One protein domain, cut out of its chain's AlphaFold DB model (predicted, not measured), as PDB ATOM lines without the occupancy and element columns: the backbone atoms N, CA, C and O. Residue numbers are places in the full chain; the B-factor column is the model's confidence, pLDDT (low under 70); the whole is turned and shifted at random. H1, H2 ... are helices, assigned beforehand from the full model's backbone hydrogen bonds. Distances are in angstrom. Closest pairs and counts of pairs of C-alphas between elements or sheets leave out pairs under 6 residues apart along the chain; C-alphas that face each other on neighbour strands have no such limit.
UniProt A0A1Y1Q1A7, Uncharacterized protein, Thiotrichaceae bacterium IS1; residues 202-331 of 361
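What this domain is: This is residues 202 to 331 of the 361 residues of an uncharacterized protein of Thiotrichaceae bacterium IS1 (UniProt A0A1Y1Q1A7). H3 lies between H1 and H5, H2 crosses H1, and H4 lies off one end. The printed part has 130 residues, under half in five named helices: all helix. It is compact, radius of gyration of the C-alphas 16.1 A, spanning 51 by 37 by 20 A.

How they stand to each other: H1, residues 202 to 212, touches H2, residues 236 to 247, at a steep 64 degrees, closest at C-alphas 206 and 241, 6.2 A. It touches H3, residues 271 to 284, at 34 degrees, only just shallow, closest at C-alphas 212 and 282, 6.0 A. H3 touches H5, residues 315 to 329, at a steep 50 degrees, closest at C-alphas 276 and 323, 5.1 A. H4, residues 291 to 298, touches no helix. O i to N i+4 pairs are within hydrogen-bond range throughout, except in H2, 6 of 8, and H5, 7 of 11.

Where its parts are: H1 starts at C-alpha 202, (54.780, 5.211, -48.390); H5 ends at C-alpha 329, (38.403, 23.820, -46.352).

The domain as a whole: Residue 214 and residues 286 to 308 are under pLDDT 70.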
ATOM      1  N   ALA A 202      53.790   4.997 -49.445       92.00
ATOM      2  CA  ALA A 202      54.780   5.211 -48.390       92.00
ATOM      3  C   ALA A 202      55.625   6.475 -48.615       92.00
ATOM      4  O   ALA A 202      55.951   7.179 -47.659       92.00
ATOM      5  N   GLU A 203      55.938   6.793 -49.874       88.94
ATOM      6  CA  GLU A 203      56.655   8.020 -50.235       88.94
ATOM      7  C   GLU A 203      55.818   9.250 -49.879       88.94
ATOM      8  O   GLU A 203      56.318  10.167 -49.226       88.94
ATOM      9  N   PHE A 204      54.522   9.239 -50.219       91.94
ATOM     10  CA  PHE A 204      53.600  10.310 -49.845       91.94
ATOM     11  C   PHE A 204      53.520  10.504 -48.331       91.94
ATOM     12  O   PHE A 204      53.623  11.632 -47.846       91.94
ATOM     13  N   LEU A 205      53.385   9.411 -47.575       94.00
ATOM     14  CA  LEU A 205      53.323   9.478 -46.119       94.00
ATOM     15  C   LEU A 205      54.576  10.132 -45.519       94.00
ATOM     16  O   LEU A 205      54.457  11.021 -44.675       94.00
ATOM     17  N   LYS A 206      55.770   9.718 -45.969       90.69
ATOM     18  CA  LYS A 206      57.039  10.329 -45.545       90.69
ATOM     19  C   LYS A 206      57.028  11.831 -45.821       90.69
ATOM     20  O   LYS A 206      57.391  12.608 -44.939       90.69
ATOM     21  N   MET A 207      56.601  12.236 -47.017       88.31
ATOM     22  CA  MET A 207      56.557  13.649 -47.391       88.31
ATOM     23  C   MET A 207      55.626  14.454 -46.482       88.31
ATOM     24  O   MET A 207      56.038  15.483 -45.951       88.31
ATOM     25  N   ALA A 208      54.404  13.966 -46.256       89.50
ATOM     26  CA  ALA A 208      53.417  14.637 -45.414       89.50
ATOM     27  C   ALA A 208      53.896  14.785 -43.960       89.50
ATOM     28  O   ALA A 208      53.757  15.858 -43.376       89.50
ATOM     29  N   LEU A 209      54.501  13.738 -43.389       90.56
ATOM     30  CA  LEU A 209      55.018  13.767 -42.019       90.56
ATOM     31  C   LEU A 209      56.198  14.727 -41.858       90.56
ATOM     32  O   LEU A 209      56.209  15.499 -40.903       90.56
ATOM     33  N   LEU A 210      57.163  14.712 -42.782       85.56
ATOM     34  CA  LEU A 210      58.314  15.620 -42.725       85.56
ATOM     35  C   LEU A 210      57.917  17.078 -42.980       85.56
ATOM     36  O   LEU A 210      58.508  17.982 -42.392       85.56
ATOM     37  N   ALA A 211      56.911  17.318 -43.827       80.69
ATOM     38  CA  ALA A 211      56.412  18.662 -44.093       80.69
ATOM     39  C   ALA A 211      55.788  19.307 -42.848       80.69
ATOM     40  O   ALA A 211      56.069  20.476 -42.582       80.69
ATOM     41  N   THR A 212      54.996  18.553 -42.074       81.44
ATOM     42  CA  THR A 212      54.293  19.086 -40.895       81.44
ATOM     43  C   THR A 212      55.074  18.926 -39.588       81.44
ATOM     44  O   THR A 212      54.809  19.649 -38.634       81.44
ATOM     45  N   ASN A 213      56.066  18.028 -39.529       81.31
ATOM     46  CA  ASN A 213      56.866  17.743 -38.333       81.31
ATOM     47  C   ASN A 213      58.377  17.837 -38.611       81.31
ATOM     48  O   ASN A 213      59.104  16.856 -38.457       81.31
ATOM     49  N   ARG A 214      58.868  19.012 -39.020       68.62
ATOM     50  CA  ARG A 214      60.259  19.181 -39.493       68.62
ATOM     51  C   ARG A 214      61.345  18.769 -38.496       68.62
ATOM     52  O   ARG A 214      62.413  18.335 -38.911       68.62
ATOM     53  N   GLU A 215      61.084  18.915 -37.203       74.94
ATOM     54  CA  GLU A 215      62.054  18.608 -36.144       74.94
ATOM     55  C   GLU A 215      61.915  17.182 -35.603       74.94
ATOM     56  O   GLU A 215      62.719  16.739 -34.785       74.94
ATOM     57  N   LYS A 216      60.886  16.449 -36.041       83.19
ATOM     58  CA  LYS A 216      60.579  15.132 -35.502       83.19
ATOM     59  C   LYS A 216      61.401  14.052 -36.185       83.19
ATOM     60  O   LYS A 216      61.418  13.932 -37.409       83.19
ATOM     61  N   GLU A 217      61.999  13.197 -35.368       86.62
ATOM     62  CA  GLU A 217      62.645  11.981 -35.838       86.62
ATOM     63  C   GLU A 217      61.652  10.813 -35.913       86.62
ATOM     64  O   GLU A 217      60.772  10.648 -35.065       86.62
ATOM     65  N   PHE A 218      61.830   9.974 -36.935       88.56
ATOM     66  CA  PHE A 218      61.031   8.772 -37.180       88.56
ATOM     67  C   PHE A 218      61.968   7.554 -37.238       88.56
ATOM     68  O   PHE A 218      62.311   7.088 -38.330       88.56
ATOM     69  N   PRO A 219      62.467   7.076 -36.083       89.00
ATOM     70  CA  PRO A 219      63.449   5.998 -36.036       89.00
ATOM     71  C   PRO A 219      62.883   4.700 -36.620       89.00
ATOM     72  O   PRO A 219      61.705   4.388 -36.451       89.00
ATOM     73  N   ARG A 220      63.732   3.928 -37.312       91.12
ATOM     74  CA  ARG A 220      63.337   2.632 -37.884       91.12
ATOM     75  C   ARG A 220      62.849   1.686 -36.787       91.12
ATOM     76  O   ARG A 220      63.427   1.630 -35.706       91.12
ATOM     77  N   THR A 221      61.840   0.892 -37.118       88.19
ATOM     78  CA  THR A 221      61.268  -0.133 -36.240       88.19
ATOM     79  C   THR A 221      61.099  -1.470 -36.966       88.19
ATOM     80  O   THR A 221      61.106  -1.525 -38.199       88.19
ATOM     81  N   THR A 222      60.967  -2.546 -36.191       81.12
ATOM     82  CA  THR A 222      60.655  -3.911 -36.643       81.12
ATOM     83  C   THR A 222      59.191  -4.297 -36.450       81.12
ATOM     84  O   THR A 222      58.780  -5.345 -36.932       81.12
ATOM     85  N   THR A 223      58.400  -3.480 -35.749       79.25
ATOM     86  CA  THR A 223      57.083  -3.873 -35.215       79.25
ATOM     87  C   THR A 223      55.922  -3.050 -35.770       79.25
ATOM     88  O   THR A 223      54.944  -2.807 -35.073       79.25
ATOM     89  N   THR A 224      55.985  -2.657 -37.044       82.62
ATOM     90  CA  THR A 224      54.948  -1.836 -37.709       82.62
ATOM     91  C   THR A 224      53.541  -2.454 -37.700       82.62
ATOM     92  O   THR A 224      52.569  -1.789 -38.046       82.62
ATOM     93  N   GLY A 225      53.414  -3.745 -37.375       86.44
ATOM     94  CA  GLY A 225      52.146  -4.471 -37.399       86.44
ATOM     95  C   GLY A 225      51.597  -4.712 -38.809       86.44
ATOM     96  O   GLY A 225      50.457  -5.157 -38.931       86.44
ATOM     97  N   PHE A 226      52.383  -4.425 -39.853       92.94
ATOM     98  CA  PHE A 226      52.072  -4.723 -41.248       92.94
ATOM     99  C   PHE A 226      53.047  -5.770 -41.781       92.94
ATOM    100  O   PHE A 226      54.261  -5.599 -41.675       92.94
ATOM    101  N   ILE A 227      52.526  -6.847 -42.367       91.19
ATOM    102  CA  ILE A 227      53.357  -7.976 -42.818       91.19
ATOM    103  C   ILE A 227      54.248  -7.623 -44.021       91.19
ATOM    104  O   ILE A 227      55.270  -8.257 -44.246       91.19
ATOM    105  N   ASP A 228      53.880  -6.591 -44.782       91.75
ATOM    106  CA  ASP A 228      54.601  -6.090 -45.956       91.75
ATOM    107  C   ASP A 228      55.556  -4.923 -45.638       91.75
ATOM    108  O   ASP A 228      56.031  -4.241 -46.549       91.75
ATOM    109  N   VAL A 229      55.841  -4.680 -44.352       90.25
ATOM    110  CA  VAL A 229      56.778  -3.648 -43.882       90.25
ATOM    111  C   VAL A 229      57.696  -4.233 -42.808       90.25
ATOM    112  O   VAL A 229      57.548  -3.957 -41.613       90.25
ATOM    113  N   ASP A 230      58.668  -5.028 -43.250       81.56
ATOM    114  CA  ASP A 230      59.708  -5.619 -42.403       81.56
ATOM    115  C   ASP A 230      61.121  -5.103 -42.755       81.56
ATOM    116  O   ASP A 230      61.310  -4.328 -43.698       81.56
ATOM    117  N   GLN A 231      62.135  -5.536 -41.996       76.50
ATOM    118  CA  GLN A 231      63.533  -5.127 -42.207       76.50
ATOM    119  C   GLN A 231      64.200  -5.694 -43.470       76.50
ATOM    120  O   GLN A 231      65.271  -5.220 -43.841       76.50
ATOM    121  N   LYS A 232      63.619  -6.718 -44.097       77.44
ATOM    122  CA  LYS A 232      64.158  -7.390 -45.284       77.44
ATOM    123  C   LYS A 232      63.603  -6.800 -46.582       77.44
ATOM    124  O   LYS A 232      64.186  -7.015 -47.640       77.44
ATOM    125  N   THR A 233      62.503  -6.056 -46.511       81.62
ATOM    126  CA  THR A 233      61.935  -5.341 -47.661       81.62
ATOM    127  C   THR A 233      62.680  -4.042 -47.990       81.62
ATOM    128  O   THR A 233      63.319  -3.424 -47.135       81.62
ATOM    129  N   GLU A 234      62.501  -3.547 -49.221       84.75
ATOM    130  CA  GLU A 234      62.938  -2.202 -49.645       84.75
ATOM    131  C   GLU A 234      62.328  -1.062 -48.793       84.75
ATOM    132  O   GLU A 234      62.809   0.070 -48.811       84.75
ATOM    133  N   TRP A 235      61.294  -1.366 -48.001       87.62
ATOM    134  CA  TRP A 235      60.534  -0.423 -47.180       87.62
ATOM    135  C   TRP A 235      61.075  -0.255 -45.761       87.62
ATOM    136  O   TRP A 235      60.607   0.628 -45.037       87.62
ATOM    137  N   ALA A 236      62.092  -1.027 -45.367       85.88
ATOM    138  CA  ALA A 236      62.745  -0.912 -44.063       85.88
ATOM    139  C   ALA A 236      63.153   0.535 -43.685       85.88
ATOM    140  O   ALA A 236      63.003   0.909 -42.518       85.88
ATOM    141  N   PRO A 237      63.613   1.407 -44.611       88.62
ATOM    142  CA  PRO A 237      63.895   2.808 -44.295       88.62
ATOM    143  C   PRO A 237      62.669   3.653 -43.918       88.62
ATOM    144  O   PRO A 237      62.841   4.697 -43.294       88.62
ATOM    145  N   LEU A 238      61.458   3.226 -44.290       91.06
ATOM    146  CA  LEU A 238      60.200   3.933 -44.031       91.06
ATOM    147  C   LEU A 238      59.425   3.368 -42.832       91.06
ATOM    148  O   LEU A 238      58.392   3.929 -42.464       91.06
ATOM    149  N   SER A 239      59.913   2.300 -42.191       92.75
ATOM    150  CA  SER A 239      59.173   1.597 -41.136       92.75
ATOM    151  C   SER A 239      58.817   2.490 -39.943       92.75
ATOM    152  O   SER A 239      57.707   2.399 -39.429       92.75
ATOM    153  N   GLY A 240      59.698   3.421 -39.561       93.56
ATOM    154  CA  GLY A 240      59.432   4.403 -38.502       93.56
ATOM    155  C   GLY A 240      58.294   5.377 -38.823       93.56
ATOM    156  O   GLY A 240      57.475   5.692 -37.962       93.56
ATOM    157  N   PHE A 241      58.199   5.820 -40.080       94.31
ATOM    158  CA  PHE A 241      57.114   6.695 -40.539       94.31
ATOM    159  C   PHE A 241      55.778   5.955 -40.543       94.31
ATOM    160  O   PHE A 241      54.759   6.497 -40.117       94.31
ATOM    161  N   ILE A 242      55.790   4.708 -41.016       95.81
ATOM    162  CA  ILE A 242      54.601   3.861 -41.125       95.81
ATOM    163  C   ILE A 242      54.064   3.490 -39.736       95.81
ATOM    164  O   ILE A 242      52.868   3.637 -39.494       95.81
ATOM    165  N   ASP A 243      54.938   3.091 -38.807       94.44
ATOM    166  CA  ASP A 243      54.580   2.810 -37.410       94.44
ATOM    167  C   ASP A 243      53.962   4.035 -36.723       94.44
ATOM    168  O   ASP A 243      52.887   3.953 -36.124       94.44
ATOM    169  N   TYR A 244      54.591   5.203 -36.882       94.75
ATOM    170  CA  TYR A 244      54.054   6.452 -36.353       94.75
ATOM    171  C   TYR A 244      52.659   6.753 -36.909       94.75
ATOM    172  O   TYR A 244      51.724   7.057 -36.161       94.75
ATOM    173  N   ALA A 245      52.506   6.646 -38.229       95.50
ATOM    174  CA  ALA A 245      51.256   6.940 -38.907       95.50
ATOM    175  C   ALA A 245      50.123   6.000 -38.492       95.50
ATOM    176  O   ALA A 245      48.979   6.445 -38.377       95.50
ATOM    177  N   GLN A 246      50.432   4.729 -38.238       93.94
ATOM    178  CA  GLN A 246      49.472   3.759 -37.731       93.94
ATOM    179  C   GLN A 246      49.026   4.118 -36.309       93.94
ATOM    180  O   GLN A 246      47.828   4.249 -36.065       93.94
ATOM    181  N   LYS A 247      49.972   4.364 -35.390       92.69
ATOM    182  CA  LYS A 247      49.685   4.724 -33.985       92.69
ATOM    183  C   LYS A 247      48.876   6.014 -33.848       92.69
ATOM    184  O   LYS A 247      48.110   6.169 -32.901       92.69
ATOM    185  N   LYS A 248      49.034   6.941 -34.796       93.50
ATOM    186  CA  LYS A 248      48.294   8.211 -34.862       93.50
ATOM    187  C   LYS A 248      47.028   8.159 -35.714       93.50
ATOM    188  O   LYS A 248      46.361   9.180 -35.875       93.50
ATOM    189  N   TYR A 249      46.687   6.996 -36.272       92.81
ATOM    190  CA  TYR A 249      45.552   6.823 -37.185       92.81
ATOM    191  C   TYR A 249      45.593   7.754 -38.413       92.81
ATOM    192  O   TYR A 249      44.560   8.085 -39.008       92.81
ATOM    193  N   ILE A 250      46.798   8.183 -38.796       95.19
ATOM    194  CA  ILE A 250      47.080   8.910 -40.038       95.19
ATOM    195  C   ILE A 250      46.906   7.940 -41.211       95.19
ATOM    196  O   ILE A 250      46.231   8.254 -42.191       95.19
ATOM    197  N   ALA A 251      47.448   6.725 -41.078       94.00
ATOM    198  CA  ALA A 251      47.344   5.669 -42.075       94.00
ATOM    199  C   ALA A 251      47.154   4.300 -41.403       94.00
ATOM    200  O   ALA A 251      48.066   3.767 -40.787       94.00
ATOM    201  N   ASN A 252      45.966   3.710 -41.560       89.25
ATOM    202  CA  ASN A 252      45.587   2.466 -40.868       89.25
ATOM    203  C   ASN A 252      46.022   1.184 -41.608       89.25
ATOM    204  O   ASN A 252      45.840   0.089 -41.087       89.25
ATOM    205  N   GLY A 253      46.569   1.315 -42.821       90.62
ATOM    206  CA  GLY A 253      46.774   0.196 -43.745       90.62
ATOM    207  C   GLY A 253      45.464  -0.377 -44.292       90.62
ATOM    208  O   GLY A 253      44.430   0.291 -44.276       90.62
ATOM    209  N   ARG A 254      45.544  -1.591 -44.828       90.94
ATOM    210  CA  ARG A 254      44.466  -2.397 -45.402       90.94
ATOM    211  C   ARG A 254      44.463  -3.755 -44.710       90.94
ATOM    212  O   ARG A 254      45.511  -4.206 -44.249       90.94
ATOM    213  N   VAL A 255      43.302  -4.386 -44.639       92.31
ATOM    214  CA  VAL A 255      43.132  -5.711 -44.042       92.31
ATOM    215  C   VAL A 255      42.536  -6.616 -45.108       92.31
ATOM    216  O   VAL A 255      41.634  -6.175 -45.817       92.31
ATOM    217  N   ASP A 256      43.080  -7.817 -45.276       92.00
ATOM    218  CA  ASP A 256      42.472  -8.822 -46.151       92.00
ATOM    219  C   ASP A 256      41.347  -9.592 -45.436       92.00
ATOM    220  O   ASP A 256      41.106  -9.409 -44.240       92.00
ATOM    221  N   ASP A 257      40.677 -10.490 -46.157       94.12
ATOM    222  CA  ASP A 257      39.557 -11.286 -45.633       94.12
ATOM    223  C   ASP A 257      39.950 -12.195 -44.453       94.12
ATOM    224  O   ASP A 257      39.092 -12.678 -43.717       94.12
ATOM    225  N   LYS A 258      41.253 -12.429 -44.254       93.38
ATOM    226  CA  LYS A 258      41.808 -13.248 -43.168       93.38
ATOM    227  C   LYS A 258      42.246 -12.412 -41.965       93.38
ATOM    228  O   LYS A 258      42.797 -12.959 -41.013       93.38
ATOM    229  N   GLY A 259      42.029 -11.097 -41.989       92.62
ATOM    230  CA  GLY A 259      42.442 -10.199 -40.915       92.62
ATOM    231  C   GLY A 259      43.915  -9.780 -40.976       92.62
ATOM    232  O   GLY A 259      44.396  -9.118 -40.052       92.62
ATOM    233  N   VAL A 260      44.649 -10.131 -42.037       92.81
ATOM    234  CA  VAL A 260      46.070  -9.793 -42.176       92.81
ATOM    235  C   VAL A 260      46.209  -8.334 -42.588       92.81
ATOM    236  O   VAL A 260      45.595  -7.874 -43.551       92.81
ATOM    237  N   LYS A 261      47.040  -7.591 -41.851       93.62
ATOM    238  CA  LYS A 261      47.267  -6.164 -42.079       93.62
ATOM    239  C   LYS A 261      48.427  -5.931 -43.044       93.62
ATOM    240  O   LYS A 261      49.543  -6.399 -42.819       93.62
ATOM    241  N   PHE A 262      48.171  -5.109 -44.052       94.94
ATOM    242  CA  PHE A 262      49.134  -4.644 -45.045       94.94
ATOM    243  C   PHE A 262      49.162  -3.119 -45.076       94.94
ATOM    244  O   PHE A 262      48.115  -2.476 -45.016       94.94
ATOM    245  N   PHE A 263      50.328  -2.508 -45.229       95.50
ATOM    246  CA  PHE A 263      50.405  -1.075 -45.491       95.50
ATOM    247  C   PHE A 263      50.249  -0.754 -46.983       95.50
ATOM    248  O   PHE A 263      49.698   0.298 -47.319       95.50
ATOM    249  N   ARG A 264      50.702  -1.664 -47.856       94.94
ATOM    250  CA  ARG A 264      50.846  -1.513 -49.312       94.94
ATOM    251  C   ARG A 264      51.721  -0.314 -49.692       94.94
ATOM    252  O   ARG A 264      51.255   0.628 -50.331       94.94
ATOM    253  N   PRO A 265      52.999  -0.308 -49.272       93.62
ATOM    254  CA  PRO A 265      53.874   0.856 -49.414       93.62
ATOM    255  C   PRO A 265      54.167   1.242 -50.870       93.62
ATOM    256  O   PRO A 265      54.331   2.431 -51.152       93.62
ATOM    257  N   GLY A 266      54.196   0.253 -51.770       92.25
ATOM    258  CA  GLY A 266      54.474   0.431 -53.195       92.25
ATOM    259  C   GLY A 266      53.280   0.854 -54.052       92.25
ATOM    260  O   GLY A 266      53.489   1.302 -55.178       92.25
ATOM    261  N   ASP A 267      52.054   0.743 -53.536       94.62
ATOM    262  CA  ASP A 267      50.847   1.107 -54.277       94.62
ATOM    263  C   ASP A 267      50.821   2.610 -54.563       94.62
ATOM    264  O   ASP A 267      51.272   3.425 -53.754       94.62
ATOM    265  N   SER A 268      50.230   2.993 -55.695       93.81
ATOM    266  CA  SER A 268      49.941   4.402 -55.966       93.81
ATOM    267  C   SER A 268      48.920   4.935 -54.964       93.81
ATOM    268  O   SER A 268      47.898   4.293 -54.716       93.81
ATOM    269  N   ILE A 269      49.179   6.115 -54.400       93.75
ATOM    270  CA  ILE A 269      48.244   6.735 -53.459       93.75
ATOM    271  C   ILE A 269      47.067   7.388 -54.187       93.75
ATOM    272  O   ILE A 269      47.243   8.052 -55.211       93.75
ATOM    273  N   THR A 270      45.868   7.211 -53.638       94.00
ATOM    274  CA  THR A 270      44.635   7.833 -54.141       94.00
ATOM    275  C   THR A 270      44.372   9.200 -53.506       94.00
ATOM    276  O   THR A 270      44.836   9.495 -52.403       94.00
ATOM    277  N   ARG A 271      43.560  10.035 -54.163       94.06
ATOM    278  CA  ARG A 271      43.139  11.346 -53.643       94.06
ATOM    279  C   ARG A 271      42.459  11.260 -52.275       94.06
ATOM    280  O   ARG A 271      42.719  12.107 -51.421       94.06
ATOM    281  N   ALA A 272      41.627  10.246 -52.038       93.81
ATOM    282  CA  ALA A 272      40.986  10.023 -50.742       93.81
ATOM    283  C   ALA A 272      42.003   9.710 -49.632       93.81
ATOM    284  O   ALA A 272      41.972  10.314 -48.555       93.81
ATOM    285  N   GLU A 273      42.946   8.806 -49.903       95.00
ATOM    286  CA  GLU A 273      44.003   8.447 -48.955       95.00
ATOM    287  C   GLU A 273      44.915   9.642 -48.653       95.00
ATOM    288  O   GLU A 273      45.232   9.895 -47.489       95.00
ATOM    289  N   THR A 274      45.264  10.424 -49.676       93.81
ATOM    290  CA  THR A 274      46.023  11.669 -49.537       93.81
ATOM    291  C   THR A 274      45.301  12.684 -48.652       93.81
ATOM    292  O   THR A 274      45.916  13.209 -47.721       93.81
ATOM    293  N   ALA A 275      44.003  12.921 -48.872       92.88
ATOM    294  CA  ALA A 275      43.221  13.850 -48.057       92.88
ATOM    295  C   ALA A 275      43.248  13.459 -46.574       92.88
ATOM    296  O   ALA A 275      43.509  14.300 -45.712       92.88
ATOM    297  N   LYS A 276      43.049  12.169 -46.274       94.44
ATOM    298  CA  LYS A 276      43.137  11.655 -44.902       94.44
ATOM    299  C   LYS A 276      44.523  11.874 -44.302       94.44
ATOM    300  O   LYS A 276      44.608  12.395 -43.191       94.44
ATOM    301  N   MET A 277      45.586  11.489 -45.016       94.69
ATOM    302  CA  MET A 277      46.954  11.604 -44.503       94.69
ATOM    303  C   MET A 277      47.307  13.057 -44.186       94.69
ATOM    304  O   MET A 277      47.709  13.328 -43.063       94.69
ATOM    305  N   ILE A 278      47.073  13.989 -45.114       88.94
ATOM    306  CA  ILE A 278      47.341  15.422 -44.913       88.94
ATOM    307  C   ILE A 278      46.554  15.969 -43.723       88.94
ATOM    308  O   ILE A 278      47.123  16.589 -42.831       88.94
ATOM    309  N   VAL A 279      45.231  15.766 -43.698       88.75
ATOM    310  CA  VAL A 279      44.383  16.335 -42.640       88.75
ATOM    311  C   VAL A 279      44.820  15.818 -41.273       88.75
ATOM    312  O   VAL A 279      44.865  16.578 -40.308       88.75
ATOM    313  N   LYS A 280      45.169  14.532 -41.175       92.19
ATOM    314  CA  LYS A 280      45.634  13.937 -39.923       92.19
ATOM    315  C   LYS A 280      47.034  14.411 -39.530       92.19
ATOM    316  O   LYS A 280      47.222  14.706 -38.355       92.19
ATOM    317  N   THR A 281      47.988  14.525 -40.460       89.88
ATOM    318  CA  THR A 281      49.339  15.022 -40.139       89.88
ATOM    319  C   THR A 281      49.322  16.488 -39.729       89.88
ATOM    320  O   THR A 281      49.984  16.850 -38.766       89.88
ATOM    321  N   VAL A 282      48.517  17.321 -40.394       84.19
ATOM    322  CA  VAL A 282      48.340  18.734 -40.033       84.19
ATOM    323  C   VAL A 282      47.726  18.869 -38.635       84.19
ATOM    324  O   VAL A 282      48.202  19.662 -37.830       84.19
ATOM    325  N   LYS A 283      46.707  18.064 -38.302       84.19
ATOM    326  CA  LYS A 283      46.102  18.067 -36.956       84.19
ATOM    327  C   LYS A 283      47.036  17.555 -35.860       84.19
ATOM    328  O   LYS A 283      46.927  18.000 -34.724       84.19
ATOM    329  N   ASP A 284      47.927  16.625 -36.185       88.12
ATOM    330  CA  ASP A 284      48.955  16.133 -35.261       88.12
ATOM    331  C   ASP A 284      50.089  17.160 -35.042       88.12
ATOM    332  O   ASP A 284      50.853  17.027 -34.088       88.12
ATOM    333  N   SER A 285      50.152  18.222 -35.859       79.81
ATOM    334  CA  SER A 285      51.154  19.297 -35.798       79.81
ATOM    335  C   SER A 285      50.506  20.697 -35.730       79.81
ATOM    336  O   SER A 285      50.601  21.465 -36.690       79.81
ATOM    337  N   PRO A 286      49.860  21.093 -34.613       66.69
ATOM    338  CA  PRO A 286      49.062  22.324 -34.541       66.69
ATOM    339  C   PRO A 286      49.847  23.616 -34.799       66.69
ATOM    340  O   PRO A 286      49.269  24.594 -35.258       66.69
ATOM    341  N   SER A 287      51.161  23.618 -34.553       67.19
ATOM    342  CA  SER A 287      52.059  24.740 -34.869       67.19
ATOM    343  C   SER A 287      52.168  25.034 -36.370       67.19
ATOM    344  O   SER A 287      52.592  26.120 -36.749       67.19
ATOM    345  N   PHE A 288      51.771  24.087 -37.225       62.69
ATOM    346  CA  PHE A 288      51.704  24.253 -38.676       62.69
ATOM    347  C   PHE A 288      50.449  25.021 -39.130       62.69
ATOM    348  O   PHE A 288      50.352  25.445 -40.280       62.69
ATOM    349  N   LEU A 289      49.465  25.203 -38.245       59.44
ATOM    350  CA  LEU A 289      48.228  25.914 -38.534       59.44
ATOM    351  C   LEU A 289      48.312  27.354 -38.026       59.44
ATOM    352  O   LEU A 289      48.605  27.599 -36.858       59.44
ATOM    353  N   ASN A 290      47.967  28.321 -38.878       57.94
ATOM    354  CA  ASN A 290      47.692  29.682 -38.413       57.94
ATOM    355  C   ASN A 290      46.546  29.637 -37.367       57.94
ATOM    356  O   ASN A 290      45.567  28.920 -37.602       57.94
ATOM    357  N   PRO A 291      46.601  30.412 -36.263       56.19
ATOM    358  CA  PRO A 291      45.549  30.453 -35.239       56.19
ATOM    359  C   PRO A 291      44.125  30.643 -35.790       56.19
ATOM    360  O   PRO A 291      43.168  30.074 -35.265       56.19
ATOM    361  N   THR A 292      43.981  31.370 -36.901       55.62
ATOM    362  CA  THR A 292      42.702  31.573 -37.603       55.62
ATOM    363  C   THR A 292      42.164  30.260 -38.186       55.62
ATOM    364  O   THR A 292      40.998  29.923 -37.987       55.62
ATOM    365  N   LEU A 293      43.023  29.460 -38.832       55.44
ATOM    366  CA  LEU A 293      42.673  28.123 -39.330       55.44
ATOM    367  C   LEU A 293      42.400  27.156 -38.173       55.44
ATOM    368  O   LEU A 293      41.451  26.376 -38.240       55.44
ATOM    369  N   LEU A 294      43.175  27.247 -37.088       56.06
ATOM    370  CA  LEU A 294      42.983  26.439 -35.883       56.06
ATOM    371  C   LEU A 294      41.615  26.706 -35.226       56.06
ATOM    372  O   LEU A 294      40.935  25.767 -34.822       56.06
ATOM    373  N   SER A 295      41.160  27.961 -35.187       55.53
ATOM    374  CA  SER A 295      39.838  28.315 -34.649       55.53
ATOM    375  C   SER A 295      38.680  27.751 -35.489       55.53
ATOM    376  O   SER A 295      37.739  27.195 -34.929       55.53
ATOM    377  N   SER A 296      38.793  27.772 -36.825       54.31
ATOM    378  CA  SER A 296      37.818  27.142 -37.736       54.31
ATOM    379  C   SER A 296      37.803  25.608 -37.654       54.31
ATOM    380  O   SER A 296      36.823  24.960 -38.011       54.31
ATOM    381  N   LEU A 297      38.903  25.027 -37.170       53.66
ATOM    382  CA  LEU A 297      39.108  23.594 -36.982       53.66
ATOM    383  C   LEU A 297      38.534  23.064 -35.667       53.66
ATOM    384  O   LEU A 297      38.053  21.931 -35.622       53.66
ATOM    385  N   LEU A 298      38.646  23.861 -34.604       54.09
ATOM    386  CA  LEU A 298      38.194  23.518 -33.255       54.09
ATOM    387  C   LEU A 298      36.733  23.901 -33.014       54.09
ATOM    388  O   LEU A 298      36.093  23.326 -32.140       54.09
ATOM    389  N   ASN A 299      36.206  24.836 -33.805       50.94
ATOM    390  CA  ASN A 299      34.834  25.299 -33.717       50.94
ATOM    391  C   ASN A 299      34.118  24.968 -35.038       50.94
ATOM    392  O   ASN A 299      34.202  25.751 -35.987       50.94
ATOM    393  N   PRO A 300      33.429  23.813 -35.151       49.03
ATOM    394  CA  PRO A 300      32.590  23.513 -36.304       49.03
ATOM    395  C   PRO A 300      31.328  24.384 -36.232       49.03
ATOM    396  O   PRO A 300      30.231  23.903 -35.960       49.03
ATOM    397  N   ILE A 301      31.480  25.697 -36.413       41.31
ATOM    398  CA  ILE A 301      30.354  26.626 -36.429       41.31
ATOM    399  C   ILE A 301      29.546  26.312 -37.689       41.31
ATOM    400  O   ILE A 301      30.046  26.441 -38.803       41.31
ATOM    401  N   GLY A 302      28.321  25.833 -37.457       41.94
ATOM    402  CA  GLY A 302      27.188  25.687 -38.370       41.94
ATOM    403  C   GLY A 302      27.491  25.618 -39.868       41.94
ATOM    404  O   GLY A 302      27.795  26.624 -40.496       41.94
ATOM    405  N   ALA A 303      27.265  24.430 -40.428       45.69
ATOM    406  CA  ALA A 303      27.207  23.979 -41.824       45.69
ATOM    407  C   ALA A 303      26.566  24.888 -42.919       45.69
ATOM    408  O   ALA A 303      26.017  24.362 -43.888       45.69
ATOM    409  N   SER A 304      26.624  26.220 -42.843       42.34
ATOM    410  CA  SER A 304      25.771  27.117 -43.637       42.34
ATOM    411  C   SER A 304      26.478  28.115 -44.564       42.34
ATOM    412  O   SER A 304      25.784  28.755 -45.344       42.34
ATOM    413  N   THR A 305      27.816  28.216 -44.608       43.47
ATOM    414  CA  THR A 305      28.482  29.192 -45.513       43.47
ATOM    415  C   THR A 305      29.624  28.664 -46.391       43.47
ATOM    416  O   THR A 305      30.238  29.440 -47.118       43.47
ATOM    417  N   PHE A 306      29.874  27.352 -46.457       52.41
ATOM    418  CA  PHE A 306      30.912  26.788 -47.342       52.41
ATOM    419  C   PHE A 306      30.311  26.071 -48.559       52.41
ATOM    420  O   PHE A 306      30.342  24.844 -48.656       52.41
ATOM    421  N   PHE A 307      29.768  26.838 -49.506       52.94
ATOM    422  CA  PHE A 307      29.106  26.321 -50.716       52.94
ATOM    423  C   PHE A 307      30.026  25.556 -51.701       52.94
ATOM    424  O   PHE A 307      29.519  24.978 -52.654       52.94
ATOM    425  N   GLY A 308      31.349  25.492 -51.477       63.25
ATOM    426  CA  GLY A 308      32.319  24.939 -52.444       63.25
ATOM    427  C   GLY A 308      33.002  23.604 -52.101       63.25
ATOM    428  O   GLY A 308      33.743  23.088 -52.927       63.25
ATOM    429  N   CYS A 309      32.791  23.031 -50.910       81.75
ATOM    430  CA  CYS A 309      33.451  21.781 -50.484       81.75
ATOM    431  C   CYS A 309      32.441  20.640 -50.285       81.75
ATOM    432  O   CYS A 309      32.394  20.008 -49.228       81.75
ATOM    433  N   ARG A 310      31.587  20.411 -51.286       86.38
ATOM    434  CA  ARG A 310      30.652  19.278 -51.355       86.38
ATOM    435  C   ARG A 310      30.961  18.480 -52.614       86.38
ATOM    436  O   ARG A 310      31.174  19.079 -53.660       86.38
ATOM    437  N   PHE A 311      30.988  17.156 -52.488       90.06
ATOM    438  CA  PHE A 311      31.408  16.260 -53.559       90.06
ATOM    439  C   PHE A 311      30.349  15.185 -53.790       90.06
ATOM    440  O   PHE A 311      29.894  14.562 -52.832       90.06
ATOM    441  N   ASN A 312      29.942  14.995 -55.044       92.50
ATOM    442  CA  ASN A 312      28.857  14.084 -55.431       92.50
ATOM    443  C   ASN A 312      29.295  12.612 -55.595       92.50
ATOM    444  O   ASN A 312      28.446  11.737 -55.735       92.50
ATOM    445  N   ASP A 313      30.594  12.324 -55.526       95.00
ATOM    446  CA  ASP A 313      31.202  11.020 -55.817       95.00
ATOM    447  C   ASP A 313      31.870  10.360 -54.594       95.00
ATOM    448  O   ASP A 313      32.762   9.523 -54.728       95.00
ATOM    449  N   MET A 314      31.434  10.721 -53.382       93.19
ATOM    450  CA  MET A 314      31.997  10.202 -52.124       93.19
ATOM    451  C   MET A 314      31.200   9.046 -51.504       93.19
ATOM    452  O   MET A 314      31.619   8.511 -50.480       93.19
ATOM    453  N   SER A 315      30.083   8.622 -52.105       91.00
ATOM    454  CA  SER A 315      29.186   7.600 -51.537       91.00
ATOM    455  C   SER A 315      29.857   6.237 -51.324       91.00
ATOM    456  O   SER A 315      29.591   5.580 -50.324       91.00
ATOM    457  N   SER A 316      30.778   5.827 -52.199       91.06
ATOM    458  CA  SER A 316      31.595   4.611 -52.016       91.06
ATOM    459  C   SER A 316      32.835   4.828 -51.130       91.06
ATOM    460  O   SER A 316      33.609   3.901 -50.916       91.06
ATOM    461  N   PHE A 317      33.044   6.047 -50.624       90.81
ATOM    462  CA  PHE A 317      34.218   6.484 -49.859       90.81
ATOM    463  C   PHE A 317      33.811   7.226 -48.576       90.81
ATOM    464  O   PHE A 317      34.464   8.194 -48.181       90.81
ATOM    465  N   VAL A 318      32.736   6.782 -47.919       88.31
ATOM    466  CA  VAL A 318      32.113   7.477 -46.774       88.31
ATOM    467  C   VAL A 318      33.126   7.783 -45.660       88.31
ATOM    468  O   VAL A 318      33.190   8.907 -45.162       88.31
ATOM    469  N   ASP A 319      34.022   6.837 -45.358       88.88
ATOM    470  CA  ASP A 319      35.089   7.002 -44.357       88.88
ATOM    471  C   ASP A 319      36.098   8.116 -44.694       88.88
ATOM    472  O   ASP A 319      36.812   8.618 -43.818       88.88
ATOM    473  N   PHE A 320      36.174   8.511 -45.967       92.12
ATOM    474  CA  PHE A 320      37.058   9.559 -46.471       92.12
ATOM    475  C   PHE A 320      36.353  10.896 -46.710       92.12
ATOM    476  O   PHE A 320      37.031  11.918 -46.843       92.12
ATOM    477  N   GLU A 321      35.018  10.926 -46.724       91.56
ATOM    478  CA  GLU A 321      34.231  12.112 -47.068       91.56
ATOM    479  C   GLU A 321      34.566  13.306 -46.169       91.56
ATOM    480  O   GLU A 321      34.819  14.414 -46.650       91.56
ATOM    481  N   SER A 322      34.655  13.076 -44.857       90.44
ATOM    482  CA  SER A 322      35.010  14.132 -43.904       90.44
ATOM    483  C   SER A 322      36.414  14.695 -44.147       90.44
ATOM    484  O   SER A 322      36.628  15.896 -43.970       90.44
ATOM    485  N   TYR A 323      37.375  13.869 -44.570       92.25
ATOM    486  CA  TYR A 323      38.745  14.307 -44.846       92.25
ATOM    487  C   TYR A 323      38.840  15.072 -46.163       92.25
ATOM    488  O   TYR A 323      39.530  16.085 -46.210       92.25
ATOM    489  N   ALA A 324      38.118  14.651 -47.205       90.88
ATOM    490  CA  ALA A 324      38.042  15.393 -48.462       90.88
ATOM    491  C   ALA A 324      37.479  16.807 -48.237       90.88
ATOM    492  O   ALA A 324      38.061  17.792 -48.695       90.88
ATOM    493  N   LYS A 325      36.392  16.924 -47.456       88.06
ATOM    494  CA  LYS A 325      35.797  18.219 -47.078       88.06
ATOM    495  C   LYS A 325      36.788  19.101 -46.320       88.06
ATOM    496  O   LYS A 325      36.982  20.254 -46.693       88.06
ATOM    497  N   GLN A 326      37.464  18.550 -45.311       86.50
ATOM    498  CA  GLN A 326      38.467  19.280 -44.527       86.50
ATOM    499  C   GLN A 326      39.671  19.711 -45.370       86.50
ATOM    500  O   GLN A 326      40.101  20.855 -45.279       86.50
ATOM    501  N   ALA A 327      40.191  18.839 -46.236       86.44
ATOM    502  CA  ALA A 327      41.307  19.174 -47.118       86.44
ATOM    503  C   ALA A 327      40.951  20.318 -48.087       86.44
ATOM    504  O   ALA A 327      41.798  21.168 -48.369       86.44
ATOM    505  N   CYS A 328      39.695  20.376 -48.543       85.50
ATOM    506  CA  CYS A 328      39.151  21.494 -49.316       85.50
ATOM    507  C   CYS A 328      39.012  22.773 -48.495       85.50
ATOM    508  O   CYS A 328      39.443  23.836 -48.941       85.50
ATOM    509  N   GLN A 329      38.512  22.678 -47.263       79.06
ATOM    510  CA  GLN A 329      38.403  23.820 -46.352       79.06
ATOM    511  C   GLN A 329      39.769  24.414 -45.992       79.06
ATOM    512  O   GLN A 329      39.916  25.632 -45.946       79.06
ATOM    513  N   PHE A 330      40.793  23.574 -45.822       74.94
ATOM    514  CA  PHE A 330      42.172  24.029 -45.602       74.94
ATOM    515  C   PHE A 330      42.824  24.587 -46.869       74.94
ATOM    516  O   PHE A 330      43.970  25.020 -46.818       74.94
ATOM    517  N   LYS A 331      42.116  24.564 -48.008       76.56
ATOM    518  CA  LYS A 331      42.622  24.947 -49.332       76.56
ATOM    519  C   LYS A 331      43.836  24.128 -49.778       76.56
ATOM    520  O   LYS A 331      44.584  24.562 -50.646       76.56
TER     521      LYS A 331